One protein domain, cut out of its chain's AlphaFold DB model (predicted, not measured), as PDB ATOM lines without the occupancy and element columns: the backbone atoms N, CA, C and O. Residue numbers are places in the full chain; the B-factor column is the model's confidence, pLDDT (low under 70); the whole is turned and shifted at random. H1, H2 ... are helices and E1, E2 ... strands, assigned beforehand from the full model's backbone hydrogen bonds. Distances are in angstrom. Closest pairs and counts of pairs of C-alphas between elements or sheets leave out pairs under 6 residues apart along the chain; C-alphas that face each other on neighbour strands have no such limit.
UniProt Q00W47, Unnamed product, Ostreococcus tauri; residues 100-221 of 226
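AT A GLANCE: This is residues 100 to 221 of the 226 residues of the protein "Unnamed product" of Ostreococcus tauri (UniProt Q00W47). A twisted sheet of four strands, E1 to E4, has two helices, H1 and H2, packed side by side over one face, while no named element covers its other face. A small hairpin, E5 and E6, packs through E6 on the first residues of H1, away from the sheet. The printed part has 122 residues with six named strands and three named helices, in the order E1 E2 E3 E4 H1 H2 H3 E5 E6, and its class is mixed, helices and strands. The large sheet runs E1 - E2 - E3 - E4, all antiparallel. The whole is compact, with a radius of gyration of the C-alphas of 14.5 A and spans of 43 by 30 by 24 A.

IN THESE COORDINATES: Find C-alpha 103 at (137.173, 109.394, 89.838); there E1 begins, residues 103 to 109, 18.7 A long. Next come E2, residues 112 to 119, 22.6 A; E3, residues 123 to 128, 17.0 A; and E4, residues 138 to 141, 10.3 A. At C-alpha 149, (130.318, 117.958, 69.934), H1 starts and runs 25.7 A to residue 166. H2 follows, residues 175 to 187, 18.7 A, then H3, residues 191 to 194, 4.9 A. E5 holds residues 205 to 208, 8.9 A, and E6 residues 214 to 217, 10.0 A, ending at (139.459, 115.000, 68.333).

HOW THE PARTS SIT: Look first at the meander E1 E2 E3 E4, each strand the antiparallel neighbour of the one before. N 105 and O 116 are 2.8 A apart in E1 and E2, N 117 and O 125 2.8 A in E2 and E3, and N 126 and O 139 2.9 A in E3 and E4, each within hydrogen-bond range. H1 and H2 are on the same face, which gives two layers, helices on one face of a sheet. H1 lies over E3 and E4 at a height over the sheet of 9.6 A; it runs along the strands only just, at 29.8 degrees to E4 on the local plane. The closest C-alphas of H1 and E4 are those of His 151 and Arg 141, 5.4 A apart. H2 lies over E2 at a height of 9.8 A, along the strands at 9 degrees on the local plane. H1, with residues 158 to 166 alone, touches H2 in a helical hairpin, a steep tilt of 42 degrees, opposite ways; their closest C-alphas, of Ala 165 and Val 178, are 5.4 A apart. H3 only grazes the sheet and is apart from H1 and H2. The closest C-alphas of H1 and E6 are those of Ala 150 and Ile 216, 5.4 A apart. In the hairpin E5 and E6, antiparallel neighbours, N 208 and O 214 are 2.8 A apart, within hydrogen-bond range. In H1 and H2 every O i to N i+4 pair is within hydrogen-bond range; H3 is too short for such a pair.

THE WHOLE: The two C-alphas farthest apart, of Gly 111 and Gly 201, are 46.0 A apart. The printed part has no cut, and no link is long. Mean pLDDT of the printed part is 81.3; look for values under 70 at residue 100, residues 168 to 172 and residues 195 to 207, of which 205 to 207 belong to E5.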
ATOM      1  N   GLY A 100     143.941 105.452  87.580       69.75
ATOM      2  CA  GLY A 100     143.995 106.534  88.565       69.75
ATOM      3  C   GLY A 100     143.721 107.923  87.984       69.75
ATOM      4  O   GLY A 100     143.899 108.909  88.698       69.75
ATOM      5  N   THR A 101     143.299 108.021  86.715       77.69
ATOM      6  CA  THR A 101     142.933 109.304  86.092       77.69
ATOM      7  C   THR A 101     141.445 109.614  86.216       77.69
ATOM      8  O   THR A 101     141.059 110.780  86.109       77.69
ATOM      9  N   LEU A 102     140.616 108.602  86.491       86.75
ATOM     10  CA  LEU A 102     139.183 108.761  86.704       86.75
ATOM     11  C   LEU A 102     138.807 108.654  88.184       86.75
ATOM     12  O   LEU A 102     139.140 107.691  88.874       86.75
ATOM     13  N   GLU A 103     138.000 109.599  88.653       89.62
ATOM     14  CA  GLU A 103     137.173 109.394  89.838       89.62
ATOM     15  C   GLU A 103     135.887 108.674  89.412       89.62
ATOM     16  O   GLU A 103     135.213 109.093  88.471       89.62
ATOM     17  N   THR A 104     135.529 107.587  90.100       90.06
ATOM     18  CA  THR A 104     134.315 106.814  89.795       90.06
ATOM     19  C   THR A 104     133.358 106.814  90.979       90.06
ATOM     20  O   THR A 104     133.754 106.514  92.108       90.06
ATOM     21  N   ARG A 105     132.086 107.113  90.715       89.12
ATOM     22  CA  ARG A 105     130.990 107.082  91.690       89.12
ATOM     23  C   ARG A 105     129.890 106.145  91.208       89.12
ATOM     24  O   ARG A 105     129.661 106.022  90.008       89.12
ATOM     25  N   VAL A 106     129.239 105.472  92.149       88.88
ATOM     26  CA  VAL A 106     128.119 104.568  91.875       88.88
ATOM     27  C   VAL A 106     126.970 104.960  92.784       88.88
ATOM     28  O   VAL A 106     127.059 104.832  94.006       88.88
ATOM     29  N   ASP A 107     125.897 105.436  92.174       88.00
ATOM     30  CA  ASP A 107     124.723 105.960  92.853       88.00
ATOM     31  C   ASP A 107     123.469 105.178  92.462       88.00
ATOM     32  O   ASP A 107     123.464 104.390  91.520       88.00
ATOM     33  N   GLU A 108     122.396 105.379  93.223       85.31
ATOM     34  CA  GLU A 108     121.068 104.893  92.850       85.31
ATOM     35  C   GLU A 108     120.169 106.094  92.599       85.31
ATOM     36  O   GLU A 108     120.030 106.960  93.465       85.31
ATOM     37  N   ALA A 109     119.562 106.145  91.421       81.81
ATOM     38  CA  ALA A 109     118.618 107.184  91.047       81.81
ATOM     39  C   ALA A 109     117.406 106.531  90.382       81.81
ATOM     40  O   ALA A 109     117.555 105.744  89.454       81.81
ATOM     41  N   ASN A 110     116.202 106.850  90.865       80.88
ATOM     42  CA  ASN A 110     114.937 106.332  90.327       80.88
ATOM     43  C   ASN A 110     114.867 104.792  90.221       80.88
ATOM     44  O   ASN A 110     114.251 104.264  89.302       80.88
ATOM     45  N   GLY A 111     115.495 104.073  91.158       79.88
ATOM     46  CA  GLY A 111     115.535 102.605  91.156       79.88
ATOM     47  C   GLY A 111     116.576 101.992  90.212       79.88
ATOM     48  O   GLY A 111     116.602 100.776  90.055       79.88
ATOM     49  N   GLU A 112     117.444 102.804  89.606       84.62
ATOM     50  CA  GLU A 112     118.510 102.350  88.713       84.62
ATOM     51  C   GLU A 112     119.888 102.630  89.314       84.62
ATOM     52  O   GLU A 112     120.108 103.666  89.945       84.62
ATOM     53  N   THR A 113     120.835 101.716  89.092       89.19
ATOM     54  CA  THR A 113     122.245 101.943  89.422       89.19
ATOM     55  C   THR A 113     122.884 102.807  88.343       89.19
ATOM     56  O   THR A 113     122.969 102.400  87.183       89.19
ATOM     57  N   ILE A 114     123.352 103.990  88.731       92.69
ATOM     58  CA  ILE A 114     124.035 104.936  87.854       92.69
ATOM     59  C   ILE A 114     125.524 104.900  88.163       92.69
ATOM     60  O   ILE A 114     125.938 105.095  89.306       92.69
ATOM     61  N   VAL A 115     126.335 104.682  87.135       93.00
ATOM     62  CA  VAL A 115     127.788 104.808  87.224       93.00
ATOM     63  C   VAL A 115     128.175 106.175  86.681       93.00
ATOM     64  O   VAL A 115     127.715 106.589  85.619       93.00
ATOM     65  N   THR A 116     128.999 106.898  87.428       94.12
ATOM     66  CA  THR A 116     129.552 108.193  87.033       94.12
ATOM     67  C   THR A 116     131.066 108.098  86.977       94.12
ATOM     68  O   THR A 116     131.701 107.794  87.984       94.12
ATOM     69  N   ALA A 117     131.644 108.395  85.818       93.00
ATOM     70  CA  ALA A 117     133.079 108.545  85.625       93.00
ATOM     71  C   ALA A 117     133.420 110.028  85.448       93.00
ATOM     72  O   ALA A 117     132.839 110.716  84.606       93.00
ATOM     73  N   ILE A 118     134.366 110.519  86.242       92.62
ATOM     74  CA  ILE A 118     134.802 111.912  86.259       92.62
ATOM     75  C   ILE A 118     136.291 111.945  85.935       92.62
ATOM     76  O   ILE A 118     137.118 111.494  86.720       92.62
ATOM     77  N   ALA A 119     136.624 112.526  84.789       89.81
ATOM     78  CA  ALA A 119     137.979 112.906  84.427       89.81
ATOM     79  C   ALA A 119     138.167 114.395  84.777       89.81
ATOM     80  O   ALA A 119     137.552 115.252  84.127       89.81
ATOM     81  N   PRO A 120     138.967 114.747  85.803       85.75
ATOM     82  CA  PRO A 120     139.111 116.131  86.242       85.75
ATOM     83  C   PRO A 120     139.515 117.069  85.099       85.75
ATOM     84  O   PRO A 120     140.474 116.812  84.378       85.75
ATOM     85  N   ARG A 121     138.797 118.193  84.963       81.56
ATOM     86  CA  ARG A 121     138.996 119.214  83.912       81.56
ATOM     87  C   ARG A 121     138.772 118.728  82.472       81.56
ATOM     88  O   ARG A 121     139.053 119.486  81.548       81.56
ATOM     89  N   ALA A 122     138.280 117.507  82.280       86.38
ATOM     90  CA  ALA A 122     138.032 116.913  80.975       86.38
ATOM     91  C   ALA A 122     136.537 116.671  80.778       86.38
ATOM     92  O   ALA A 122     135.870 117.453  80.108       86.38
ATOM     93  N   PHE A 123     136.003 115.625  81.409       90.44
ATOM     94  CA  PHE A 123     134.634 115.176  81.194       90.44
ATOM     95  C   PHE A 123     134.006 114.563  82.445       90.44
ATOM     96  O   PHE A 123     134.680 114.095  83.361       90.44
ATOM     97  N   VAL A 124     132.680 114.528  82.435       93.44
ATOM     98  CA  VAL A 124     131.819 113.756  83.323       93.44
ATOM     99  C   VAL A 124     130.910 112.921  82.438       93.44
ATOM    100  O   VAL A 124     130.219 113.464  81.569       93.44
ATOM    101  N   ILE A 125     130.908 111.612  82.666       94.62
ATOM    102  CA  ILE A 125     130.021 110.685  81.974       94.62
ATOM    103  C   ILE A 125     129.207 109.912  82.995       94.62
ATOM    104  O   ILE A 125     129.752 109.367  83.948       94.62
ATOM    105  N   GLU A 126     127.904 109.857  82.768       95.12
ATOM    106  CA  GLU A 126     126.939 109.132  83.586       95.12
ATOM    107  C   GLU A 126     126.217 108.121  82.711       95.12
ATOM    108  O   GLU A 126     125.787 108.474  81.610       95.12
ATOM    109  N   TRP A 127     126.054 106.891  83.192       95.12
ATOM    110  CA  TRP A 127     125.245 105.890  82.506       95.12
ATOM    111  C   TRP A 127     124.506 104.970  83.473       95.12
ATOM    112  O   TRP A 127     124.976 104.699  84.580       95.12
ATOM    113  N   ALA A 128     123.350 104.470  83.037       93.38
ATOM    114  CA  ALA A 128     122.655 103.394  83.734       93.38
ATOM    115  C   ALA A 128     123.394 102.067  83.522       93.38
ATOM    116  O   ALA A 128     123.652 101.666  82.386       93.38
ATOM    117  N   LEU A 129     123.697 101.362  84.612       90.56
ATOM    118  CA  LEU A 129     124.418 100.088  84.572       90.56
ATOM    119  C   LEU A 129     123.665  99.014  83.769       90.56
ATOM    120  O   LEU A 129     124.294  98.229  83.071       90.56
ATOM    121  N   SER A 130     122.332  99.012  83.833       88.31
ATOM    122  CA  SER A 130     121.472  98.011  83.188       88.31
ATOM    123  C   SER A 130     121.332  98.168  81.671       88.31
ATOM    124  O   SER A 130     120.896  97.239  80.997       88.31
ATOM    125  N   ALA A 131     121.660  99.341  81.126       87.06
ATOM    126  CA  ALA A 131     121.534  99.641  79.700       87.06
ATOM    127  C   ALA A 131     122.563 100.708  79.264       87.06
ATOM    128  O   ALA A 131     122.180 101.806  78.851       87.06
ATOM    129  N   PRO A 132     123.872 100.417  79.380       87.00
ATOM    130  CA  PRO A 132     124.948 101.352  79.061       87.00
ATOM    131  C   PRO A 132     125.008 101.737  77.575       87.00
ATOM    132  O   PRO A 132     125.616 102.743  77.230       87.00
ATOM    133  N   GLU A 133     124.398 100.964  76.679       87.19
ATOM    134  CA  GLU A 133     124.335 101.246  75.242       87.19
ATOM    135  C   GLU A 133     123.192 102.198  74.827       87.19
ATOM    136  O   GLU A 133     123.204 102.729  73.709       87.19
ATOM    137  N   ASP A 134     122.205 102.435  75.700       86.06
ATOM    138  CA  ASP A 134     121.025 103.247  75.384       86.06
ATOM    139  C   ASP A 134     121.373 104.754  75.391       86.06
ATOM    140  O   ASP A 134     121.790 105.288  76.425       86.06
ATOM    141  N   PRO A 135     121.180 105.487  74.269       82.62
ATOM    142  CA  PRO A 135     121.423 106.931  74.214       82.62
ATOM    143  C   PRO A 135     120.633 107.731  75.253       82.62
ATOM    144  O   PRO A 135     121.124 108.750  75.730       82.62
ATOM    145  N   GLY A 136     119.418 107.302  75.603       87.25
ATOM    146  CA  GLY A 136     118.575 107.990  76.582       87.25
ATOM    147  C   GLY A 136     119.066 107.835  78.022       87.25
ATOM    148  O   GLY A 136     118.635 108.577  78.906       87.25
ATOM    149  N   ARG A 137     119.982 106.891  78.254       89.31
ATOM    150  CA  ARG A 137     120.486 106.510  79.576       89.31
ATOM    151  C   ARG A 137     121.965 106.821  79.768       89.31
ATOM    152  O   ARG A 137     122.519 106.435  80.792       89.31
ATOM    153  N   MET A 138     122.583 107.541  78.830       93.25
ATOM    154  CA  MET A 138     123.956 108.025  78.938       93.25
ATOM    155  C   MET A 138     124.018 109.539  78.751       93.25
ATOM    156  O   MET A 138     123.393 110.105  77.857       93.25
ATOM    157  N   LYS A 139     124.819 110.208  79.578       93.25
ATOM    158  CA  LYS A 139     125.103 111.640  79.462       93.25
ATOM    159  C   LYS A 139     126.601 111.863  79.487       93.25
ATOM    160  O   LYS A 139     127.274 111.338  80.362       93.25
ATOM    161  N   SER A 140     127.100 112.682  78.567       92.81
ATOM    162  CA  SER A 140     128.506 113.086  78.491       92.81
ATOM    163  C   SER A 140     128.595 114.607  78.401       92.81
ATOM    164  O   SER A 140     127.875 115.243  77.625       92.81
ATOM    165  N   ARG A 141     129.447 115.206  79.229       91.00
ATOM    166  CA  ARG A 141     129.612 116.663  79.357       91.00
ATOM    167  C   ARG A 141     130.988 116.999  79.919       91.00
ATOM    168  O   ARG A 141     131.651 116.113  80.443       91.00
ATOM    169  N   SER A 142     131.408 118.256  79.854       88.00
ATOM    170  CA  SER A 142     132.591 118.727  80.575       88.00
ATOM    171  C   SER A 142     132.307 118.866  82.070       88.00
ATOM    172  O   SER A 142     131.162 118.870  82.526       88.00
ATOM    173  N   THR A 143     133.370 118.994  82.864       86.44
ATOM    174  CA  THR A 143     133.271 119.132  84.327       86.44
ATOM    175  C   THR A 143     132.570 120.412  84.795       86.44
ATOM    176  O   THR A 143     132.132 120.474  85.936       86.44
ATOM    177  N   ASP A 144     132.445 121.420  83.932       86.19
ATOM    178  CA  ASP A 144     131.669 122.650  84.161       86.19
ATOM    179  C   ASP A 144     130.187 122.524  83.746       86.19
ATOM    180  O   ASP A 144     129.409 123.460  83.916       86.19
ATOM    181  N   GLY A 145     129.782 121.362  83.224       83.50
ATOM    182  CA  GLY A 145     128.410 121.062  82.828       83.50
ATOM    183  C   GLY A 145     128.066 121.384  81.373       83.50
ATOM    184  O   GLY A 145     126.938 121.114  80.965       83.50
ATOM    185  N   LEU A 146     128.998 121.920  80.579       83.31
ATOM    186  CA  LEU A 146     128.755 122.191  79.162       83.31
ATOM    187  C   LEU A 146     128.825 120.909  78.320       83.31
ATOM    188  O   LEU A 146     129.642 120.018  78.536       83.31
ATOM    189  N   THR A 147     127.979 120.817  77.300       84.50
ATOM    190  CA  THR A 147     128.027 119.715  76.333       84.50
ATOM    191  C   THR A 147     128.512 120.250  74.995       84.50
ATOM    192  O   THR A 147     127.915 121.156  74.420       84.50
ATOM    193  N   THR A 148     129.602 119.676  74.486       84.25
ATOM    194  CA  THR A 148     130.160 120.011  73.166       84.25
ATOM    195  C   THR A 148     130.044 118.821  72.215       84.25
ATOM    196  O   THR A 148     129.800 117.692  72.639       84.25
ATOM    197  N   HIS A 149     130.283 119.044  70.919       81.94
ATOM    198  CA  HIS A 149     130.318 117.958  69.934       81.94
ATOM    199  C   HIS A 149     131.342 116.866  70.276       81.94
ATOM    200  O   HIS A 149     131.070 115.695  70.032       81.94
ATOM    201  N   ALA A 150     132.475 117.222  70.890       82.50
ATOM    202  CA  ALA A 150     133.467 116.253  71.350       82.50
ATOM    203  C   ALA A 150     132.939 115.390  72.511       82.50
ATOM    204  O   ALA A 150     133.153 114.184  72.517       82.50
ATOM    205  N   HIS A 151     132.187 115.968  73.452       86.94
ATOM    206  CA  HIS A 151     131.557 115.200  74.533       86.94
ATOM    207  C   HIS A 151     130.464 114.267  74.007       86.94
ATOM    208  O   HIS A 151     130.397 113.111  74.423       86.94
ATOM    209  N   ASN A 152     129.665 114.722  73.038       85.94
ATOM    210  CA  ASN A 152     128.693 113.864  72.359       85.94
ATOM    211  C   ASN A 152     129.388 112.711  71.618       85.94
ATOM    212  O   ASN A 152     128.965 111.565  71.732       85.94
ATOM    213  N   ALA A 153     130.493 112.987  70.919       85.56
ATOM    214  CA  ALA A 153     131.285 111.958  70.248       85.56
ATOM    215  C   ALA A 153     131.899 110.947  71.225       85.56
ATOM    216  O   ALA A 153     131.883 109.749  70.952       85.56
ATOM    217  N   LEU A 154     132.380 111.413  72.381       89.50
ATOM    218  CA  LEU A 154     132.867 110.556  73.458       89.50
ATOM    219  C   LEU A 154     131.765 109.621  73.979       89.50
ATOM    220  O   LEU A 154     132.012 108.428  74.118       89.50
ATOM    221  N   GLY A 155     130.556 110.144  74.213       91.25
ATOM    222  CA  GLY A 155     129.406 109.339  74.632       91.25
ATOM    223  C   GLY A 155     129.012 108.298  73.584       91.25
ATOM    224  O   GLY A 155     128.834 107.128  73.904       91.25
ATOM    225  N   ASP A 156     128.959 108.682  72.311       90.19
ATOM    226  CA  ASP A 156     128.611 107.761  71.225       90.19
ATOM    227  C   ASP A 156     129.639 106.631  71.083       90.19
ATOM    228  O   ASP A 156     129.265 105.461  71.015       90.19
ATOM    229  N   ARG A 157     130.934 106.955  71.155       89.94
ATOM    230  CA  ARG A 157     132.002 105.946  71.156       89.94
ATOM    231  C   ARG A 157     131.962 105.054  72.391       89.94
ATOM    232  O   ARG A 157     132.219 103.860  72.277       89.94
ATOM    233  N   LEU A 158     131.605 105.596  73.551       92.62
ATOM    234  CA  LEU A 158     131.459 104.800  74.763       92.62
ATOM    235  C   LEU A 158     130.306 103.790  74.650       92.62
ATOM    236  O   LEU A 158     130.442 102.660  75.113       92.62
ATOM    237  N   ARG A 159     129.199 104.155  73.989       92.38
ATOM    238  CA  ARG A 159     128.083 103.232  73.710       92.38
ATOM    239  C   ARG A 159     128.488 102.112  72.755       92.38
ATOM    240  O   ARG A 159     128.089 100.968  72.953       92.38
ATOM    241  N   GLU A 160     129.313 102.414  71.756       90.62
ATOM    242  CA  GLU A 160     129.886 101.391  70.873       90.62
ATOM    243  C   GLU A 160     130.768 100.412  71.663       90.62
ATOM    244  O   GLU A 160     130.592  99.203  71.537       90.62
ATOM    245  N   VAL A 161     131.630 100.916  72.555       91.19
ATOM    246  CA  VAL A 161     132.434 100.080  73.465       91.19
ATOM    247  C   VAL A 161     131.546  99.217  74.365       91.19
ATOM    248  O   VAL A 161     131.837  98.038  74.550       91.19
ATOM    249  N   ALA A 162     130.454  99.770  74.898       91.94
ATOM    250  CA  ALA A 162     129.503  99.022  75.717       91.94
ATOM    251  C   ALA A 162     128.839  97.878  74.929       91.94
ATOM    252  O   ALA A 162     128.787  96.746  75.407       91.94
ATOM    253  N   SER A 163     128.396  98.151  73.699       89.94
ATOM    254  CA  SER A 163     127.795  97.156  72.799       89.94
ATOM    255  C   SER A 163     128.784  96.046  72.412       89.94
ATOM    256  O   SER A 163     128.452  94.856  72.462       89.94
ATOM    257  N   GLU A 164     130.031  96.414  72.099       89.12
ATOM    258  CA  GLU A 164     131.115  95.466  71.823       89.12
ATOM    259  C   GLU A 164     131.421  94.590  73.047       89.12
ATOM    260  O   GLU A 164     131.505  93.367  72.925       89.12
ATOM    261  N   ALA A 165     131.533  95.195  74.234       88.75
ATOM    262  CA  ALA A 165     131.801  94.487  75.483       88.75
ATOM    263  C   ALA A 165     130.649  93.558  75.895       88.75
ATOM    264  O   ALA A 165     130.902  92.477  76.428       88.75
ATOM    265  N   ARG A 166     129.395  93.933  75.606       88.50
ATOM    266  CA  ARG A 166     128.217  93.083  75.848       88.50
ATOM    267  C   ARG A 166     128.231  91.826  74.962       88.50
ATOM    268  O   ARG A 166     127.695  90.788  75.360       88.50
ATOM    269  N   GLY A 167     128.909  91.887  73.811       80.69
ATOM    270  CA  GLY A 167     129.053  90.792  72.849       80.69
ATOM    271  C   GLY A 167     128.110  90.888  71.643       80.69
ATOM    272  O   GLY A 167     127.820  89.866  71.016       80.69
ATOM    273  N   GLY A 168     127.615  92.088  71.318       66.25
ATOM    274  CA  GLY A 168     126.680  92.314  70.209       66.25
ATOM    275  C   GLY A 168     125.287  91.704  70.438       66.25
ATOM    276  O   GLY A 168     124.835  91.565  71.571       66.25
ATOM    277  N   GLU A 169     124.595  91.307  69.360       52.97
ATOM    278  CA  GLU A 169     123.181  90.864  69.372       52.97
ATOM    279  C   GLU A 169     122.869  89.647  70.267       52.97
ATOM    280  O   GLU A 169     121.709  89.401  70.587       52.97
ATOM    281  N   LYS A 170     123.879  88.874  70.684       57.56
ATOM    282  CA  LYS A 170     123.710  87.680  71.536       57.56
ATOM    283  C   LYS A 170     124.040  87.924  73.014       57.56
ATOM    284  O   LYS A 170     124.229  86.952  73.737       57.56
ATOM    285  N   GLY A 171     124.154  89.194  73.416       61.62
ATOM    286  CA  GLY A 171     124.678  89.694  74.691       61.62
ATOM    287  C   GLY A 171     124.711  88.701  75.859       61.62
ATOM    288  O   GLY A 171     123.671  88.246  76.323       61.62
ATOM    289  N   SER A 172     125.915  88.378  76.344       69.38
ATOM    290  CA  SER A 172     126.121  87.406  77.439       69.38
ATOM    291  C   SER A 172     127.021  87.912  78.565       69.38
ATOM    292  O   SER A 172     127.089  87.280  79.621       69.38
ATOM    293  N   ALA A 173     127.708  89.040  78.359       82.56
ATOM    294  CA  ALA A 173     128.499  89.654  79.412       82.56
ATOM    295  C   ALA A 173     127.581  90.274  80.467       82.56
ATOM    296  O   ALA A 173     126.520  90.817  80.146       82.56
ATOM    297  N   LYS A 174     128.002  90.195  81.728       86.44
ATOM    298  CA  LYS A 174     127.292  90.847  82.822       86.44
ATOM    299  C   LYS A 174     127.476  92.357  82.734       86.44
ATOM    300  O   LYS A 174     128.536  92.829  82.322       86.44
ATOM    301  N   ASP A 175     126.472  93.099  83.181       88.75
ATOM    302  CA  ASP A 175     126.471  94.564  83.161       88.75
ATOM    303  C   ASP A 175     127.699  95.158  83.871       88.75
ATOM    304  O   ASP A 175     128.279  96.142  83.408       88.75
ATOM    305  N   GLU A 176     128.166  94.523  84.954       85.25
ATOM    306  CA  GLU A 176     129.360  94.978  85.669       85.25
ATOM    307  C   GLU A 176     130.633  94.847  84.833       85.25
ATOM    308  O   GLU A 176     131.496  95.724  84.874       85.25
ATOM    309  N   ASP A 177     130.758  93.765  84.065       87.12
ATOM    310  CA  ASP A 177     131.938  93.517  83.239       87.12
ATOM    311  C   ASP A 177     131.974  94.499  82.054       87.12
ATOM    312  O   ASP A 177     133.044  94.992  81.683       87.12
ATOM    313  N   VAL A 178     130.800  94.858  81.520       90.69
ATOM    314  CA  VAL A 178     130.646  95.927  80.519       90.69
ATOM    315  C   VAL A 178     131.066  97.279  81.103       90.69
ATOM    316  O   VAL A 178     131.870  97.986  80.494       90.69
ATOM    317  N   ALA A 179     130.601  97.621  82.308       91.06
ATOM    318  CA  ALA A 179     130.970  98.873  82.969       91.06
ATOM    319  C   ALA A 179     132.479  98.971  83.251       91.06
ATOM    320  O   ALA A 179     133.075 100.031  83.056       91.06
ATOM    321  N   VAL A 180     133.126  97.870  83.651       89.56
ATOM    322  CA  VAL A 180     134.588  97.826  83.819       89.56
ATOM    323  C   VAL A 180     135.298  98.084  82.489       89.56
ATOM    324  O   VAL A 180     136.216  98.899  82.444       89.56
ATOM    325  N   LYS A 181     134.852  97.466  81.388       90.38
ATOM    326  CA  LYS A 181     135.429  97.697  80.050       90.38
ATOM    327  C   LYS A 181     135.286  99.143  79.580       90.38
ATOM    328  O   LYS A 181     136.216  99.697  78.995       90.38
ATOM    329  N   MET A 182     134.144  99.761  79.862       92.81
ATOM    330  CA  MET A 182     133.902 101.177  79.590       92.81
ATOM    331  C   MET A 182     134.870 102.076  80.369       92.81
ATOM    332  O   MET A 182     135.470 102.974  79.785       92.81
ATOM    333  N   LEU A 183     135.068 101.815  81.665       91.81
ATOM    334  CA  LEU A 183     136.008 102.569  82.503       91.81
ATOM    335  C   LEU A 183     137.461 102.403  82.046       91.81
ATOM    336  O   LEU A 183     138.174 103.397  81.932       91.81
ATOM    337  N   GLU A 184     137.881 101.176  81.720       89.12
ATOM    338  CA  GLU A 184     139.206 100.904  81.145       89.12
ATOM    339  C   GLU A 184     139.439 101.727  79.873       89.12
ATOM    340  O   GLU A 184     140.509 102.305  79.691       89.12
ATOM    341  N   TRP A 185     138.434 101.822  78.999       90.75
ATOM    342  CA  TRP A 185     138.526 102.629  77.788       90.75
ATOM    343  C   TRP A 185     138.578 104.134  78.087       90.75
ATOM    344  O   TRP A 185     139.394 104.841  77.496       90.75
ATOM    345  N   LEU A 186     137.766 104.628  79.027       91.06
ATOM    346  CA  LEU A 186     137.751 106.045  79.411       91.06
ATOM    347  C   LEU A 186     139.078 106.516  80.015       91.06
ATOM    348  O   LEU A 186     139.495 107.637  79.727       91.06
ATOM    349  N   GLU A 187     139.772 105.667  80.778       86.94
ATOM    350  CA  GLU A 187     141.124 105.957  81.288       86.94
ATOM    351  C   GLU A 187     142.092 106.258  80.132       86.94
ATOM    352  O   GLU A 187     142.923 107.161  80.218       86.94
ATOM    353  N   THR A 188     141.944 105.569  78.994       85.19
ATOM    354  CA  THR A 188     142.773 105.840  77.808       85.19
ATOM    355  C   THR A 188     142.417 107.143  77.097       85.19
ATOM    356  O   THR A 188     143.205 107.596  76.273       85.19
ATOM    357  N   MET A 189     141.253 107.740  77.374       84.69
ATOM    358  CA  MET A 189     140.722 108.920  76.676       84.69
ATOM    359  C   MET A 189     140.853 110.223  77.478       84.69
ATOM    360  O   MET A 189     140.470 111.281  76.981       84.69
ATOM    361  N   HIS A 190     141.401 110.187  78.697       77.69
ATOM    362  CA  HIS A 190     141.605 111.383  79.524       77.69
ATOM    363  C   HIS A 190     142.472 112.449  78.823       77.69
ATOM    364  O   HIS A 190     142.230 113.656  78.921       77.69
ATOM    365  N   ASP A 191     143.496 112.019  78.087       77.31
ATOM    366  CA  ASP A 191     144.437 112.891  77.381       77.31
ATOM    367  C   ASP A 191     143.807 113.660  76.208       77.31
ATOM    368  O   ASP A 191     144.237 114.777  75.930       77.31
ATOM    369  N   VAL A 192     142.734 113.136  75.604       76.69
ATOM    370  CA  VAL A 192     141.998 113.751  74.481       76.69
ATOM    371  C   VAL A 192     141.513 115.172  74.792       76.69
ATOM    372  O   VAL A 192     141.428 116.009  73.893       76.69
ATOM    373  N   PHE A 193     141.204 115.452  76.059       75.19
ATOM    374  CA  PHE A 193     140.715 116.757  76.514       75.19
ATOM    375  C   PHE A 193     141.758 117.555  77.308       75.19
ATOM    376  O   PHE A 193     141.534 118.731  77.587       75.19
ATOM    377  N   THR A 194     142.880 116.939  77.697       72.69
ATOM    378  CA  THR A 194     143.822 117.528  78.669       72.69
ATOM    379  C   THR A 194     145.224 117.769  78.129       72.69
ATOM    380  O   THR A 194     145.943 118.593  78.699       72.69
ATOM    381  N   ARG A 195     145.627 117.110  77.035       66.62
ATOM    382  CA  ARG A 195     146.927 117.331  76.395       66.62
ATOM    383  C   ARG A 195     146.760 117.898  74.984       66.62
ATOM    384  O   ARG A 195     146.012 117.331  74.192       66.62
ATOM    385  N   PRO A 196     147.503 118.956  74.616       54.16
ATOM    386  CA  PRO A 196     147.843 119.168  73.218       54.16
ATOM    387  C   PRO A 196     148.740 117.999  72.788       54.16
ATOM    388  O   PRO A 196     149.777 117.754  73.397       54.16
ATOM    389  N   ASP A 197     148.315 117.226  71.796       48.81
ATOM    390  CA  ASP A 197     149.048 116.035  71.359       48.81
ATOM    391  C   ASP A 197     150.344 116.411  70.615       48.81
ATOM    392  O   ASP A 197     150.326 116.723  69.430       48.81
ATOM    393  N   GLU A 198     151.488 116.408  71.295       44.72
ATOM    394  CA  GLU A 198     152.774 116.801  70.695       44.72
ATOM    395  C   GLU A 198     153.310 115.791  69.660       44.72
ATOM    396  O   GLU A 198     154.093 116.171  68.791       44.72
ATOM    397  N   LEU A 199     152.864 114.527  69.697       43.78
ATOM    398  CA  LEU A 199     153.265 113.481  68.741       43.78
ATOM    399  C   LEU A 199     152.365 113.448  67.494       43.78
ATOM    400  O   LEU A 199     152.796 112.952  66.453       43.78
ATOM    401  N   SER A 200     151.164 114.029  67.582       42.31
ATOM    402  CA  SER A 200     150.215 114.166  66.466       42.31
ATOM    403  C   SER A 200     150.078 115.598  65.919       42.31
ATOM    404  O   SER A 200     149.338 115.807  64.963       42.31
ATOM    405  N   GLY A 201     150.799 116.587  66.465       39.44
ATOM    406  CA  GLY A 201     150.801 117.974  65.965       39.44
ATOM    407  C   GLY A 201     149.726 118.901  66.560       39.44
ATOM    408  O   GLY A 201     149.207 119.772  65.866       39.44
ATOM    409  N   GLY A 202     149.398 118.745  67.844       45.25
ATOM    410  CA  GLY A 202     148.253 119.357  68.526       45.25
ATOM    411  C   GLY A 202     147.037 118.431  68.489       45.25
ATOM    412  O   GLY A 202     147.070 117.415  67.802       45.25
ATOM    413  N   CYS A 203     145.961 118.742  69.229       52.50
ATOM    414  CA  CYS A 203     144.689 118.014  69.104       52.50
ATOM    415  C   CYS A 203     144.311 117.937  67.620       52.50
ATOM    416  O   CYS A 203     143.824 118.927  67.075       52.50
ATOM    417  N   VAL A 204     144.560 116.800  66.953       56.25
ATOM    418  CA  VAL A 204     144.217 116.629  65.540       56.25
ATOM    419  C   VAL A 204     142.709 116.578  65.485       56.25
ATOM    420  O   VAL A 204     142.078 115.543  65.723       56.25
ATOM    421  N   LEU A 205     142.126 117.747  65.254       64.56
ATOM    422  CA  LEU A 205     140.711 117.853  65.037       64.56
ATOM    423  C   LEU A 205     140.437 117.346  63.628       64.56
ATOM    424  O   LEU A 205     140.965 117.864  62.645       64.56
ATOM    425  N   ALA A 206     139.622 116.313  63.538       62.12
ATOM    426  CA  ALA A 206     139.170 115.748  62.290       62.12
ATOM    427  C   ALA A 206     137.705 116.128  62.072       62.12
ATOM    428  O   ALA A 206     136.920 116.225  63.016       62.12
ATOM    429  N   ALA A 207     137.351 116.372  60.812       68.25
ATOM    430  CA  ALA A 207     135.987 116.710  60.449       68.25
ATOM    431  C   ALA A 207     135.093 115.480  60.596       68.25
ATOM    432  O   ALA A 207     135.198 114.511  59.839       68.25
ATOM    433  N   ASP A 208     134.174 115.548  61.543       74.06
ATOM    434  CA  ASP A 208     133.139 114.555  61.706       74.06
ATOM    435  C   ASP A 208     131.970 114.835  60.760       74.06
ATOM    436  O   ASP A 208     131.095 115.671  61.003       74.06
ATOM    437  N   ARG A 209     131.950 114.089  59.657       75.56
ATOM    438  CA  ARG A 209     130.913 114.191  58.623       75.56
ATOM    439  C   ARG A 209     129.533 113.770  59.124       75.56
ATOM    440  O   ARG A 209     128.544 114.223  58.560       75.56
ATOM    441  N   THR A 210     129.453 112.959  60.180       73.19
ATOM    442  CA  THR A 210     128.169 112.540  60.763       73.19
ATOM    443  C   THR A 210     127.504 113.662  61.558       73.19
ATOM    444  O   THR A 210     126.283 113.692  61.676       73.19
ATOM    445  N   ARG A 211     128.291 114.642  62.025       71.94
ATOM    446  CA  ARG A 211     127.831 115.817  62.782       71.94
ATOM    447  C   ARG A 211     127.972 117.114  61.983       71.94
ATOM    448  O   ARG A 211     128.263 118.164  62.544       71.94
ATOM    449  N   GLY A 212     127.790 117.051  60.663       74.44
ATOM    450  CA  GLY A 212     127.794 118.240  59.801       74.44
ATOM    451  C   GLY A 212     129.181 118.829  59.516       74.44
ATOM    452  O   GLY A 212     129.278 119.986  59.123       74.44
ATOM    453  N   GLY A 213     130.254 118.052  59.696       71.12
ATOM    454  CA  GLY A 213     131.627 118.466  59.391       71.12
ATOM    455  C   GLY A 213     132.348 119.187  60.531       71.12
ATOM    456  O   GLY A 213     133.378 119.813  60.288       71.12
ATOM    457  N   VAL A 214     131.836 119.107  61.764       75.81
ATOM    458  CA  VAL A 214     132.467 119.723  62.940       75.81
ATOM    459  C   VAL A 214     133.816 119.073  63.235       75.81
ATOM    460  O   VAL A 214     133.976 117.857  63.161       75.81
ATOM    461  N   LEU A 215     134.784 119.904  63.602       73.38
ATOM    462  CA  LEU A 215     136.115 119.490  64.015       73.38
ATOM    463  C   LEU A 215     136.081 118.932  65.450       73.38
ATOM    464  O   LEU A 215     135.818 119.671  66.399       73.38
ATOM    465  N   ILE A 216     136.352 117.635  65.608       74.12
ATOM    466  CA  ILE A 216     136.450 116.946  66.907       74.12
ATOM    467  C   ILE A 216     137.767 116.167  67.005       74.12
ATOM    468  O   ILE A 216     138.335 115.834  65.965       74.12
ATOM    469  N   PRO A 217     138.265 115.831  68.207       75.69
ATOM    470  CA  PRO A 217     139.459 115.000  68.333       75.69
ATOM    471  C   PRO A 217     139.332 113.689  67.546       75.69
ATOM    472  O   PRO A 217     138.382 112.932  67.744       75.69
ATOM    473  N   GLY A 218     140.295 113.403  66.665       72.94
ATOM    474  CA  GLY A 218     140.217 112.274  65.730       72.94
ATOM    475  C   GLY A 218     140.039 110.903  66.394       72.94
ATOM    476  O   GLY A 218     139.376 110.036  65.836       72.94
ATOM    477  N   ARG A 219     140.537 110.722  67.626       76.88
ATOM    478  CA  ARG A 219     140.349 109.496  68.431       76.88
ATOM    479  C   ARG A 219     138.891 109.230  68.834       76.88
ATOM    480  O   ARG A 219     138.578 108.125  69.270       76.88
ATOM    481  N   LEU A 220     138.015 110.225  68.682       81.38
ATOM    482  CA  LEU A 220     136.577 110.126  68.933       81.38
ATOM    483  C   LEU A 220     135.763 109.861  67.657       81.38
ATOM    484  O   LEU A 220     134.542 109.727  67.740       81.38
ATOM    485  N   LEU A 221     136.398 109.797  66.482       78.44
ATOM    486  CA  LEU A 221     135.695 109.442  65.251       78.44
ATOM    487  C   LEU A 221     135.273 107.960  65.249       78.44
ATOM    488  O   LEU A 221     135.950 107.123  65.853       78.44
TER     489      LEU A 221